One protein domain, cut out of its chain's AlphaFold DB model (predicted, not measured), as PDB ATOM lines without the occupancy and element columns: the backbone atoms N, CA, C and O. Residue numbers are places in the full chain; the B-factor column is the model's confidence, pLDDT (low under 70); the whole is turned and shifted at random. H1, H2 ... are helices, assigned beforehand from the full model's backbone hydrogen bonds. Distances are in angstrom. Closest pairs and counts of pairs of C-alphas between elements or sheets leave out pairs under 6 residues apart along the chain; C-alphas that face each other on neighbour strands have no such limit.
ATOM      1  N   GLY A   2      14.647   2.755  27.970       81.12
ATOM      2  CA  GLY A   2      15.520   2.723  29.165       81.12
ATOM      3  C   GLY A   2      14.979   1.959  30.378       81.12
ATOM      4  O   GLY A   2      15.709   1.182  30.982       81.12
ATOM      5  N   VAL A   3      13.699   2.156  30.702       85.31
ATOM      6  CA  VAL A   3      13.020   1.421  31.782       85.31
ATOM      7  C   VAL A   3      12.948  -0.075  31.468       85.31
ATOM      8  O   VAL A   3      13.252  -0.890  32.329       85.31
ATOM      9  N   LEU A   4      12.622  -0.433  30.223       86.56
ATOM     10  CA  LEU A   4      12.504  -1.828  29.785       86.56
ATOM     11  C   LEU A   4      13.844  -2.566  29.827       86.56
ATOM     12  O   LEU A   4      13.881  -3.709  30.264       86.56
ATOM     13  N   TYR A   5      14.936  -1.892  29.444       85.00
ATOM     14  CA  TYR A   5      16.298  -2.415  29.583       85.00
ATOM     15  C   TYR A   5      16.618  -2.739  31.049       85.00
ATOM     16  O   TYR A   5      17.001  -3.859  31.363       85.00
ATOM     17  N   ARG A   6      16.379  -1.790  31.967       86.19
ATOM     18  CA  ARG A   6      16.629  -1.989  33.409       86.19
ATOM     19  C   ARG A   6      15.748  -3.068  34.036       86.19
ATOM     20  O   ARG A   6      16.176  -3.715  34.979       86.19
ATOM     21  N   ALA A   7      14.529  -3.232  33.532       87.75
ATOM     22  CA  ALA A   7      13.600  -4.269  33.970       87.75
ATOM     23  C   ALA A   7      13.821  -5.619  33.260       87.75
ATOM     24  O   ALA A   7      13.043  -6.542  33.483       87.75
ATOM     25  N   SER A   8      14.813  -5.716  32.365       87.88
ATOM     26  CA  SER A   8      15.099  -6.895  31.538       87.88
ATOM     27  C   SER A   8      13.867  -7.463  30.812       87.88
ATOM     28  O   SER A   8      13.729  -8.672  30.651       87.88
ATOM     29  N   ASN A   9      12.946  -6.597  30.369       89.00
ATOM     30  CA  ASN A   9      11.677  -7.020  29.774       89.00
ATOM     31  C   ASN A   9      11.730  -6.973  28.241       89.00
ATOM     32  O   ASN A   9      11.362  -5.975  27.616       89.00
ATOM     33  N   GLU A  10      12.189  -8.073  27.642       89.00
ATOM     34  CA  GLU A  10      12.347  -8.212  26.190       89.00
ATOM     35  C   GLU A  10      11.013  -8.131  25.439       89.00
ATOM     36  O   GLU A  10      10.905  -7.392  24.464       89.00
ATOM     37  N   LYS A  11       9.962  -8.798  25.936       88.81
ATOM     38  CA  LYS A  11       8.641  -8.821  25.283       88.81
ATOM     39  C   LYS A  11       8.073  -7.417  25.085       88.81
ATOM     40  O   LYS A  11       7.625  -7.069  23.994       88.81
ATOM     41  N   LEU A  12       8.114  -6.587  26.130       88.38
ATOM     42  CA  LEU A  12       7.661  -5.198  26.027       88.38
ATOM     43  C   LEU A  12       8.592  -4.355  25.149       88.38
ATOM     44  O   LEU A  12       8.135  -3.415  24.499       88.38
ATOM     45  N   ALA A  13       9.889  -4.668  25.117       89.38
ATOM     46  CA  ALA A  13      10.839  -3.970  24.260       89.38
ATOM     47  C   ALA A  13      10.577  -4.254  22.771       89.38
ATOM     48  O   ALA A  13      10.589  -3.319  21.971       89.38
ATOM     49  N   GLU A  14      10.268  -5.503  22.412       89.06
ATOM     50  CA  GLU A  14       9.849  -5.886  21.059       89.06
ATOM     51  C   GLU A  14       8.524  -5.239  20.661       89.06
ATOM     52  O   GLU A  14       8.422  -4.662  19.580       89.06
ATOM     53  N   GLN A  15       7.524  -5.251  21.545       89.00
ATOM     54  CA  GLN A  15       6.256  -4.561  21.288       89.00
ATOM     55  C   GLN A  15       6.469  -3.066  21.044       89.00
ATOM     56  O   GLN A  15       5.938  -2.511  20.083       89.00
ATOM     57  N   LEU A  16       7.291  -2.418  21.874       88.62
ATOM     58  CA  LEU A  16       7.611  -1.005  21.715       88.62
ATOM     59  C   LEU A  16       8.321  -0.734  20.382       88.62
ATOM     60  O   LEU A  16       7.994   0.240  19.707       88.62
ATOM     61  N   ARG A  17       9.258  -1.597  19.980       89.75
ATOM     62  CA  ARG A  17       9.918  -1.514  18.672       89.75
ATOM     63  C   ARG A  17       8.904  -1.630  17.528       89.75
ATOM     64  O   ARG A  17       8.895  -0.769  16.651       89.75
ATOM     65  N   ASN A  18       8.013  -2.617  17.578       89.44
ATOM     66  CA  ASN A  18       6.987  -2.839  16.554       89.44
ATOM     67  C   ASN A  18       6.036  -1.641  16.410       89.44
ATOM     68  O   ASN A  18       5.628  -1.304  15.300       89.44
ATOM     69  N   ILE A  19       5.710  -0.959  17.514       87.75
ATOM     70  CA  ILE A  19       4.899   0.267  17.483       87.75
ATOM     71  C   ILE A  19       5.614   1.372  16.693       87.75
ATOM     72  O   ILE A  19       4.998   2.013  15.843       87.75
ATOM     73  N   TYR A  20       6.912   1.580  16.925       85.19
ATOM     74  CA  TYR A  20       7.667   2.620  16.223       85.19
ATOM     75  C   TYR A  20       7.920   2.296  14.744       85.19
ATOM     76  O   TYR A  20       7.815   3.189  13.893       85.19
ATOM     77  N   GLU A  21       8.182   1.027  14.430       85.38
ATOM     78  CA  GLU A  21       8.400   0.541  13.062       85.38
ATOM     79  C   GLU A  21       7.099   0.443  12.251       85.38
ATOM     80  O   GLU A  21       7.139   0.461  11.021       85.38
ATOM     81  N   SER A  22       5.937   0.425  12.912       87.25
ATOM     82  CA  SER A  22       4.639   0.339  12.246       87.25
ATOM     83  C   SER A  22       4.447   1.457  11.209       87.25
ATOM     84  O   SER A  22       4.635   2.643  11.525       87.25
ATOM     85  N   PRO A  23       3.996   1.128   9.982       85.00
ATOM     86  CA  PRO A  23       3.660   2.133   8.976       85.00
ATOM     87  C   PRO A  23       2.453   2.981   9.399       85.00
ATOM     88  O   PRO A  23       2.292   4.097   8.922       85.00
ATOM     89  N   LYS A  24       1.627   2.478  10.329       87.25
ATOM     90  CA  LYS A  24       0.457   3.188  10.868       87.25
ATOM     91  C   LYS A  24       0.821   4.230  11.926       87.25
ATOM     92  O   LYS A  24      -0.031   5.026  12.306       87.25
ATOM     93  N   ASN A  25       2.049   4.207  12.441       84.69
ATOM     94  CA  ASN A  25       2.483   5.158  13.451       84.69
ATOM     95  C   ASN A  25       2.918   6.476  12.793       84.69
ATOM     96  O   ASN A  25       3.891   6.502  12.039       84.69
ATOM     97  N   SER A  26       2.211   7.562  13.108       82.62
ATOM     98  CA  SER A  26       2.497   8.916  12.619       82.62
ATOM     99  C   SER A  26       3.635   9.607  13.375       82.62
ATOM    100  O   SER A  26       4.234  10.543  12.850       82.62
ATOM    101  N   ILE A  27       3.971   9.140  14.583       80.88
ATOM    102  CA  ILE A  27       5.025   9.725  15.419       80.88
ATOM    103  C   ILE A  27       6.299   8.899  15.263       80.88
ATOM    104  O   ILE A  27       6.464   7.840  15.875       80.88
ATOM    105  N   LYS A  28       7.229   9.392  14.446       79.06
ATOM    106  CA  LYS A  28       8.544   8.769  14.266       79.06
ATOM    107  C   LYS A  28       9.547   9.306  15.281       79.06
ATOM    108  O   LYS A  28       9.433  10.433  15.759       79.06
ATOM    109  N   MET A  29      10.515   8.467  15.644       82.25
ATOM    110  CA  MET A  29      11.598   8.897  16.521       82.25
ATOM    111  C   MET A  29      12.450   9.951  15.804       82.25
ATOM    112  O   MET A  29      12.740   9.778  14.619       82.25
ATOM    113  N   PRO A  30      12.881  11.017  16.501       79.12
ATOM    114  CA  PRO A  30      13.881  11.923  15.964       79.12
ATOM    115  C   PRO A  30      15.139  11.145  15.570       79.12
ATOM    116  O   PRO A  30      15.727  10.429  16.393       79.12
ATOM    117  N   VAL A  31      15.521  11.290  14.302       73.44
ATOM    118  CA  VAL A  31      16.653  10.584  13.696       73.44
ATOM    119  C   VAL A  31      17.952  10.954  14.426       73.44
ATOM    120  O   VAL A  31      18.088  12.046  14.988       73.44
ATOM    121  N   PHE A  32      18.914  10.031  14.423       64.19
ATOM    122  CA  PHE A  32      20.289  10.165  14.938       64.19
ATOM    123  C   PHE A  32      20.474  10.226  16.459       64.19
ATOM    124  O   PHE A  32      21.401   9.598  16.964       64.19
ATOM    125  N   THR A  33      19.629  10.927  17.218       73.94
ATOM    126  CA  THR A  33      19.827  11.081  18.676       73.94
ATOM    127  C   THR A  33      18.983  10.093  19.477       73.94
ATOM    128  O   THR A  33      19.499   9.157  20.099       73.94
ATOM    129  N   VAL A  34      17.663  10.277  19.439       82.12
ATOM    130  CA  VAL A  34      16.702   9.456  20.186       82.12
ATOM    131  C   VAL A  34      16.635   8.053  19.597       82.12
ATOM    132  O   VAL A  34      16.670   7.078  20.346       82.12
ATOM    133  N   GLU A  35      16.615   7.953  18.268       86.00
ATOM    134  CA  GLU A  35      16.583   6.685  17.542       86.00
ATOM    135  C   GLU A  35      17.805   5.806  17.852       86.00
ATOM    136  O   GLU A  35      17.652   4.661  18.275       86.00
ATOM    137  N   SER A  36      19.018   6.361  17.758       86.94
ATOM    138  CA  SER A  36      20.255   5.627  18.063       86.94
ATOM    139  C   SER A  36      20.282   5.143  19.512       86.94
ATOM    140  O   SER A  36      20.556   3.976  19.789       86.94
ATOM    141  N   THR A  37      19.899   6.004  20.461       88.50
ATOM    142  CA  THR A  37      19.838   5.636  21.885       88.50
ATOM    143  C   THR A  37      18.795   4.547  22.151       88.50
ATOM    144  O   THR A  37      19.015   3.654  22.976       88.50
ATOM    145  N   PHE A  38      17.651   4.613  21.468       90.81
ATOM    146  CA  PHE A  38      16.595   3.614  21.558       90.81
ATOM    147  C   PHE A  38      17.081   2.257  21.051       90.81
ATOM    148  O   PHE A  38      17.046   1.283  21.807       90.81
ATOM    149  N   TYR A  39      17.574   2.200  19.812       92.31
ATOM    150  CA  TYR A  39      18.016   0.954  19.195       92.31
ATOM    151  C   TYR A  39      19.248   0.381  19.886       92.31
ATOM    152  O   TYR A  39      19.341  -0.832  20.033       92.31
ATOM    153  N   ASN A  40      20.144   1.219  20.408       92.38
ATOM    154  CA  ASN A  40      21.298   0.748  21.165       92.38
ATOM    155  C   ASN A  40      20.878  -0.006  22.437       92.38
ATOM    156  O   ASN A  40      21.373  -1.099  22.700       92.38
ATOM    157  N   ARG A  41      19.921   0.538  23.201       92.12
ATOM    158  CA  ARG A  41      19.401  -0.122  24.411       92.12
ATOM    159  C   ARG A  41      18.590  -1.371  24.086       92.12
ATOM    160  O   ARG A  41      18.693  -2.355  24.809       92.12
ATOM    161  N   TYR A  42      17.798  -1.331  23.014       94.19
ATOM    162  CA  TYR A  42      17.076  -2.508  22.533       94.19
ATOM    163  C   TYR A  42      18.041  -3.626  22.132       94.19
ATOM    164  O   TYR A  42      17.894  -4.749  22.596       94.19
ATOM    165  N   LEU A  43      19.055  -3.308  21.322       95.19
ATOM    166  CA  LEU A  43      20.033  -4.276  20.839       95.19
ATOM    167  C   LEU A  43      20.811  -4.906  21.995       95.19
ATOM    168  O   LEU A  43      20.964  -6.122  22.025       95.19
ATOM    169  N   GLN A  44      21.256  -4.107  22.971       95.00
ATOM    170  CA  GLN A  44      21.918  -4.644  24.161       95.00
ATOM    171  C   GLN A  44      20.999  -5.590  24.947       95.00
ATOM    172  O   GLN A  44      21.432  -6.688  25.280       95.00
ATOM    173  N   LEU A  45      19.729  -5.220  25.171       94.62
ATOM    174  CA  LEU A  45      18.763  -6.099  25.841       94.62
ATOM    175  C   LEU A  45      18.561  -7.412  25.076       94.62
ATOM    176  O   LEU A  45      18.641  -8.486  25.663       94.62
ATOM    177  N   ALA A  46      18.317  -7.322  23.770       94.00
ATOM    178  CA  ALA A  46      18.059  -8.484  22.927       94.00
ATOM    179  C   ALA A  46      19.269  -9.432  22.907       94.00
ATOM    180  O   ALA A  46      19.118 -10.640  23.061       94.00
ATOM    181  N   ILE A  47      20.492  -8.899  22.799       95.38
ATOM    182  CA  ILE A  47      21.720  -9.706  22.863       95.38
ATOM    183  C   ILE A  47      21.905 -10.322  24.256       95.38
ATOM    184  O   ILE A  47      22.299 -11.484  24.357       95.38
ATOM    185  N   GLU A  48      21.633  -9.584  25.335       94.31
ATOM    186  CA  GLU A  48      21.710 -10.106  26.705       94.31
ATOM    187  C   GLU A  48      20.787 -11.309  26.917       94.31
ATOM    188  O   GLU A  48      21.231 -12.296  27.509       94.31
ATOM    189  N   GLN A  49      19.566 -11.270  26.383       92.12
ATOM    190  CA  GLN A  49      18.576 -12.344  26.521       92.12
ATOM    191  C   GLN A  49      18.757 -13.478  25.503       92.12
ATOM    192  O   GLN A  49      18.366 -14.613  25.761       92.12
ATOM    193  N   THR A  50      19.419 -13.217  24.375       92.75
ATOM    194  CA  THR A  50      19.637 -14.228  23.336       92.75
ATOM    195  C   THR A  50      20.813 -15.152  23.695       92.75
ATOM    196  O   THR A  50      21.931 -14.665  23.910       92.75
ATOM    197  N   PRO A  51      20.618 -16.486  23.735       91.06
ATOM    198  CA  PRO A  51      21.716 -17.439  23.901       91.06
ATOM    199  C   PRO A  51      22.397 -17.809  22.573       91.06
ATOM    200  O   PRO A  51      23.591 -18.080  22.563       91.06
ATOM    201  N   SER A  52      21.665 -17.799  21.453       94.19
ATOM    202  CA  SER A  52      22.181 -18.215  20.141       94.19
ATOM    203  C   SER A  52      23.069 -17.147  19.499       94.19
ATOM    204  O   SER A  52      22.623 -16.019  19.261       94.19
ATOM    205  N   LEU A  53      24.296 -17.519  19.120       95.69
ATOM    206  CA  LEU A  53      25.194 -16.594  18.425       95.69
ATOM    207  C   LEU A  53      24.691 -16.219  17.027       95.69
ATOM    208  O   LEU A  53      24.891 -15.085  16.603       95.69
ATOM    209  N   ASN A  54      23.998 -17.124  16.329       95.69
ATOM    210  CA  ASN A  54      23.425 -16.836  15.009       95.69
ATOM    211  C   ASN A  54      22.371 -15.732  15.089       95.69
ATOM    212  O   ASN A  54      22.378 -14.794  14.292       95.69
ATOM    213  N   ARG A  55      21.514 -15.781  16.113       95.00
ATOM    214  CA  ARG A  55      20.521 -14.729  16.326       95.00
ATOM    215  C   ARG A  55      21.169 -13.401  16.726       95.00
ATOM    216  O   ARG A  55      20.755 -12.350  16.242       95.00
ATOM    217  N   ILE A  56      22.219 -13.438  17.551       96.75
ATOM    218  CA  ILE A  56      23.018 -12.243  17.872       96.75
ATOM    219  C   ILE A  56      23.646 -11.659  16.600       96.75
ATOM    220  O   ILE A  56      23.624 -10.443  16.425       96.75
ATOM    221  N   GLN A  57      24.159 -12.499  15.697       97.25
ATOM    222  CA  GLN A  57      24.723 -12.069  14.419       97.25
ATOM    223  C   GLN A  57      23.696 -11.323  13.566       97.25
ATOM    224  O   GLN A  57      23.983 -10.218  13.113       97.25
ATOM    225  N   GLU A  58      22.500 -11.880  13.379       96.69
ATOM    226  CA  GLU A  58      21.424 -11.229  12.620       96.69
ATOM    227  C   GLU A  58      21.043  -9.863  13.209       96.69
ATOM    228  O   GLU A  58      20.938  -8.862  12.490       96.69
ATOM    229  N   LEU A  59      20.866  -9.804  14.533       95.38
ATOM    230  CA  LEU A  59      20.527  -8.570  15.241       95.38
ATOM    231  C   LEU A  59      21.638  -7.526  15.102       95.38
ATOM    232  O   LEU A  59      21.370  -6.372  14.775       95.38
ATOM    233  N   TYR A  60      22.891  -7.931  15.297       96.56
ATOM    234  CA  TYR A  60      24.032  -7.033  15.187       96.56
ATOM    235  C   TYR A  60      24.193  -6.509  13.751       96.56
ATOM    236  O   TYR A  60      24.322  -5.304  13.554       96.56
ATOM    237  N   PHE A  61      24.116  -7.378  12.735       96.31
ATOM    238  CA  PHE A  61      24.337  -7.011  11.327       96.31
ATOM    239  C   PHE A  61      23.226  -6.118  10.771       96.31
ATOM    240  O   PHE A  61      23.484  -5.267   9.923       96.31
ATOM    241  N   SER A  62      21.990  -6.298  11.242       94.50
ATOM    242  CA  SER A  62      20.859  -5.470  10.811       94.50
ATOM    243  C   SER A  62      20.881  -4.059  11.407       94.50
ATOM    244  O   SER A  62      20.326  -3.138  10.807       94.50
ATOM    245  N   MET A  63      21.529  -3.867  12.563       92.94
ATOM    246  CA  MET A  63      21.494  -2.600  13.302       92.94
ATOM    247  C   MET A  63      22.814  -1.819  13.270       92.94
ATOM    248  O   MET A  63      22.778  -0.587  13.263       92.94
ATOM    249  N   VAL A  64      23.969  -2.485  13.231       93.69
ATOM    250  CA  VAL A  64      25.293  -1.847  13.339       93.69
ATOM    251  C   VAL A  64      25.975  -1.752  11.963       93.69
ATOM    252  O   VAL A  64      26.046  -2.748  11.242       93.69
ATOM    253  N   PRO A  65      26.519  -0.584  11.560       87.44
ATOM    254  CA  PRO A  65      26.595   0.684  12.298       87.44
ATOM    255  C   PRO A  65      25.424   1.650  12.025       87.44
ATOM    256  O   PRO A  65      25.431   2.778  12.508       87.44
ATOM    257  N   ARG A  66      24.452   1.252  11.193       85.88
ATOM    258  CA  ARG A  66      23.461   2.167  10.597       85.88
ATOM    259  C   ARG A  66      22.497   2.780  11.615       85.88
ATOM    260  O   ARG A  66      22.296   3.987  11.602       85.88
ATOM    261  N   LEU A  67      21.853   1.945  12.426       86.81
ATOM    262  CA  LEU A  67      20.890   2.371  13.450       86.81
ATOM    263  C   LEU A  67      21.581   2.607  14.790       86.81
ATOM    264  O   LEU A  67      21.123   3.406  15.602       86.81
ATOM    265  N   VAL A  68      22.675   1.886  15.025       88.88
ATOM    266  CA  VAL A  68      23.414   1.895  16.279       88.88
ATOM    267  C   VAL A  68      24.895   2.079  15.988       88.88
ATOM    268  O   VAL A  68      25.506   1.252  15.317       88.88
ATOM    269  N   GLY A  69      25.481   3.141  16.542       87.81
ATOM    270  CA  GLY A  69      26.926   3.345  16.500       87.81
ATOM    271  C   GLY A  69      27.683   2.291  17.314       87.81
ATOM    272  O   GLY A  69      27.181   1.766  18.311       87.81
ATOM    273  N   VAL A  70      28.917   2.009  16.902       87.81
ATOM    274  CA  VAL A  70      29.827   1.110  17.624       87.81
ATOM    275  C   VAL A  70      30.220   1.761  18.946       87.81
ATOM    276  O   VAL A  70      30.642   2.917  18.973       87.81
ATOM    277  N   ASN A  71      30.078   1.035  20.053       88.25
ATOM    278  CA  ASN A  71      30.456   1.531  21.370       88.25
ATOM    279  C   ASN A  71      30.963   0.408  22.278       88.25
ATOM    280  O   ASN A  71      30.744  -0.778  22.021       88.25
ATOM    281  N   ASN A  72      31.603   0.800  23.378       88.44
ATOM    282  CA  ASN A  72      32.343  -0.151  24.197       88.44
ATOM    283  C   ASN A  72      31.460  -1.144  24.936       88.44
ATOM    284  O   ASN A  72      31.851  -2.304  25.071       88.44
ATOM    285  N   SER A  73      30.274  -0.729  25.380       90.31
ATOM    286  CA  SER A  73      29.346  -1.623  26.072       90.31
ATOM    287  C   SER A  73      28.822  -2.710  25.138       90.31
ATOM    288  O   SER A  73      28.848  -3.885  25.496       90.31
ATOM    289  N   LEU A  74      28.417  -2.341  23.919       92.56
ATOM    290  CA  LEU A  74      27.892  -3.276  22.929       92.56
ATOM    291  C   LEU A  74      28.974  -4.250  22.451       92.56
ATOM    292  O   LEU A  74      28.748  -5.459  22.453       92.56
ATOM    293  N   THR A  75      30.157  -3.750  22.089       92.62
ATOM    294  CA  THR A  75      31.265  -4.603  21.638       92.62
ATOM    295  C   THR A  75      31.709  -5.569  22.741       92.62
ATOM    296  O   THR A  75      31.850  -6.764  22.486       92.62
ATOM    297  N   SER A  76      31.833  -5.096  23.988       93.38
ATOM    298  CA  SER A  76      32.175  -5.960  25.132       93.38
ATOM    299  C   SER A  76      31.106  -7.022  25.391       93.38
ATOM    300  O   SER A  76      31.431  -8.174  25.677       93.38
ATOM    301  N   LEU A  77      29.822  -6.663  25.272       95.00
ATOM    302  CA  LEU A  77      28.708  -7.601  25.408       95.00
ATOM    303  C   LEU A  77      28.784  -8.718  24.357       95.00
ATOM    304  O   LEU A  77      28.626  -9.888  24.711       95.00
ATOM    305  N   VAL A  78      29.058  -8.372  23.096       95.69
ATOM    306  CA  VAL A  78      29.217  -9.346  22.005       95.69
ATOM    307  C   VAL A  78      30.408 -10.270  22.265       95.69
ATOM    308  O   VAL A  78      30.243 -11.486  22.214       95.69
ATOM    309  N   PHE A  79      31.581  -9.737  22.624       94.94
ATOM    310  CA  PHE A  79      32.751 -10.569  22.946       94.94
ATOM    311  C   PHE A  79      32.516 -11.486  24.147       94.94
ATOM    312  O   PHE A  79      32.903 -12.654  24.118       94.94
ATOM    313  N   ARG A  80      31.806 -11.008  25.175       94.62
ATOM    314  CA  ARG A  80      31.398 -11.837  26.315       94.62
ATOM    315  C   ARG A  80      30.487 -12.985  25.882       94.62
ATOM    316  O   ARG A  80      30.679 -14.105  26.344       94.62
ATOM    317  N   LYS A  81      29.520 -12.727  24.997       95.44
ATOM    318  CA  LYS A  81      28.625 -13.763  24.455       95.44
ATOM    319  C   LYS A  81      29.386 -14.791  23.619       95.44
ATOM    320  O   LYS A  81      29.175 -15.981  23.818       95.44
ATOM    321  N   ILE A  82      30.308 -14.348  22.762       94.25
ATOM    322  CA  ILE A  82      31.179 -15.238  21.977       94.25
ATOM    323  C   ILE A  82      32.041 -16.104  22.903       94.25
ATOM    324  O   ILE A  82      32.108 -17.310  22.712       94.25
ATOM    325  N   SER A  83      32.646 -15.511  23.937       91.75
ATOM    326  CA  SER A  83      33.525 -16.226  24.878       91.75
ATOM    327  C   SER A  83      32.797 -17.248  25.745       91.75
ATOM    328  O   SER A  83      33.379 -18.259  26.122       91.75
ATOM    329  N   ALA A  84      31.551 -16.954  26.125       91.81
ATOM    330  CA  ALA A  84      30.739 -17.832  26.963       91.81
ATOM    331  C   ALA A  84      30.087 -18.977  26.172       91.81
ATOM    332  O   ALA A  84      29.629 -19.951  26.765       91.81
TER     333      ALA A  84
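AT A GLANCE: This is residues 2 to 84 of the 277 residues of an uncharacterized protein of Caenorhabditis remanei (UniProt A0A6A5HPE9). One helix, H3, runs through the core, and the other four pack round it: H4 and H5 run nearly along it on neighbouring sides, H2 is across it from H5, and the short H1 is across it from H4. H2 packs on H3 near its own first residues and slants away, so the two form a narrow V whose open end is bridged by residues 22 to 33; that stretch makes one end of the long axis, and the last residues of H5 make the other. The 83 printed residues hold five named helices, H1 to H5 in chain order, and no named strand; the class is all helix. The whole is compact, with a radius of gyration of the C-alphas of 12.8 A, yet elongated, spanning 42 by 24 by 22 A.

HOW THE PARTS SIT: Begin with the hub, H3, residues 34 to 49, which touches four other helices. H4, residues 53 to 63, touches it at a shallow tilt of 3 degrees, opposite ways, a helical hairpin; the closest C-alphas, of Ile 47 and Ile 56, are 5.7 A apart. H5, residues 72 to 84, touches H3 with residues 74 to 78 alone, the same way at a shallow tilt of 16 degrees; its closest C-alpha pair is Gln 44 and Leu 74, 6.3 A. H4 and H5 only just touch, with 3 pairs of C-alphas within 8 A, the closest those of Leu 53 and Ile 82 at 7.1 A; they too form a helical hairpin. H3, H4 and H5 make an up and down bundle, each running against the one before. H2, residues 10 to 21, touches H3 with residues 10 to 13 alone, the C-alphas of Glu 10 and Ala 46 coming closest at 6.6 A; this helical hairpin has a shallow tilt of 33 degrees, only just short of steep. H1, residues 2 to 6, touches H3, closest at the C-alphas of Tyr 5 and Leu 45, 5.8 A, and touches H2 only at the corner, where the C-alphas of Leu 4 and Ala 13 are 6.2 A apart. H1 and H2 are each apart from H4 and H5. In H1, H2, H3, H4 and H5 each O i to N i+4 pair is within hydrogen-bond range.

IN THESE COORDINATES: Find C-alpha 34 at (16.702, 9.456, 20.186); from there H3 runs 22.8 A to C-alpha 49 at (18.576, -12.344, 26.521). H5 covers 18.0 A and ends at C-alpha 84, (30.739, -17.832, 26.963). H2 measures 16.3 A, H4 15.4 A and H1 6.4 A.

THE WHOLE: The C-alphas farthest apart, of Ser 26 and Ser 83, are 41.8 A apart. The link from H2 to H3 is long, with 12 residues. The printed part has no cut. Its mean pLDDT is 89.4, and residue 32 alone is under 70.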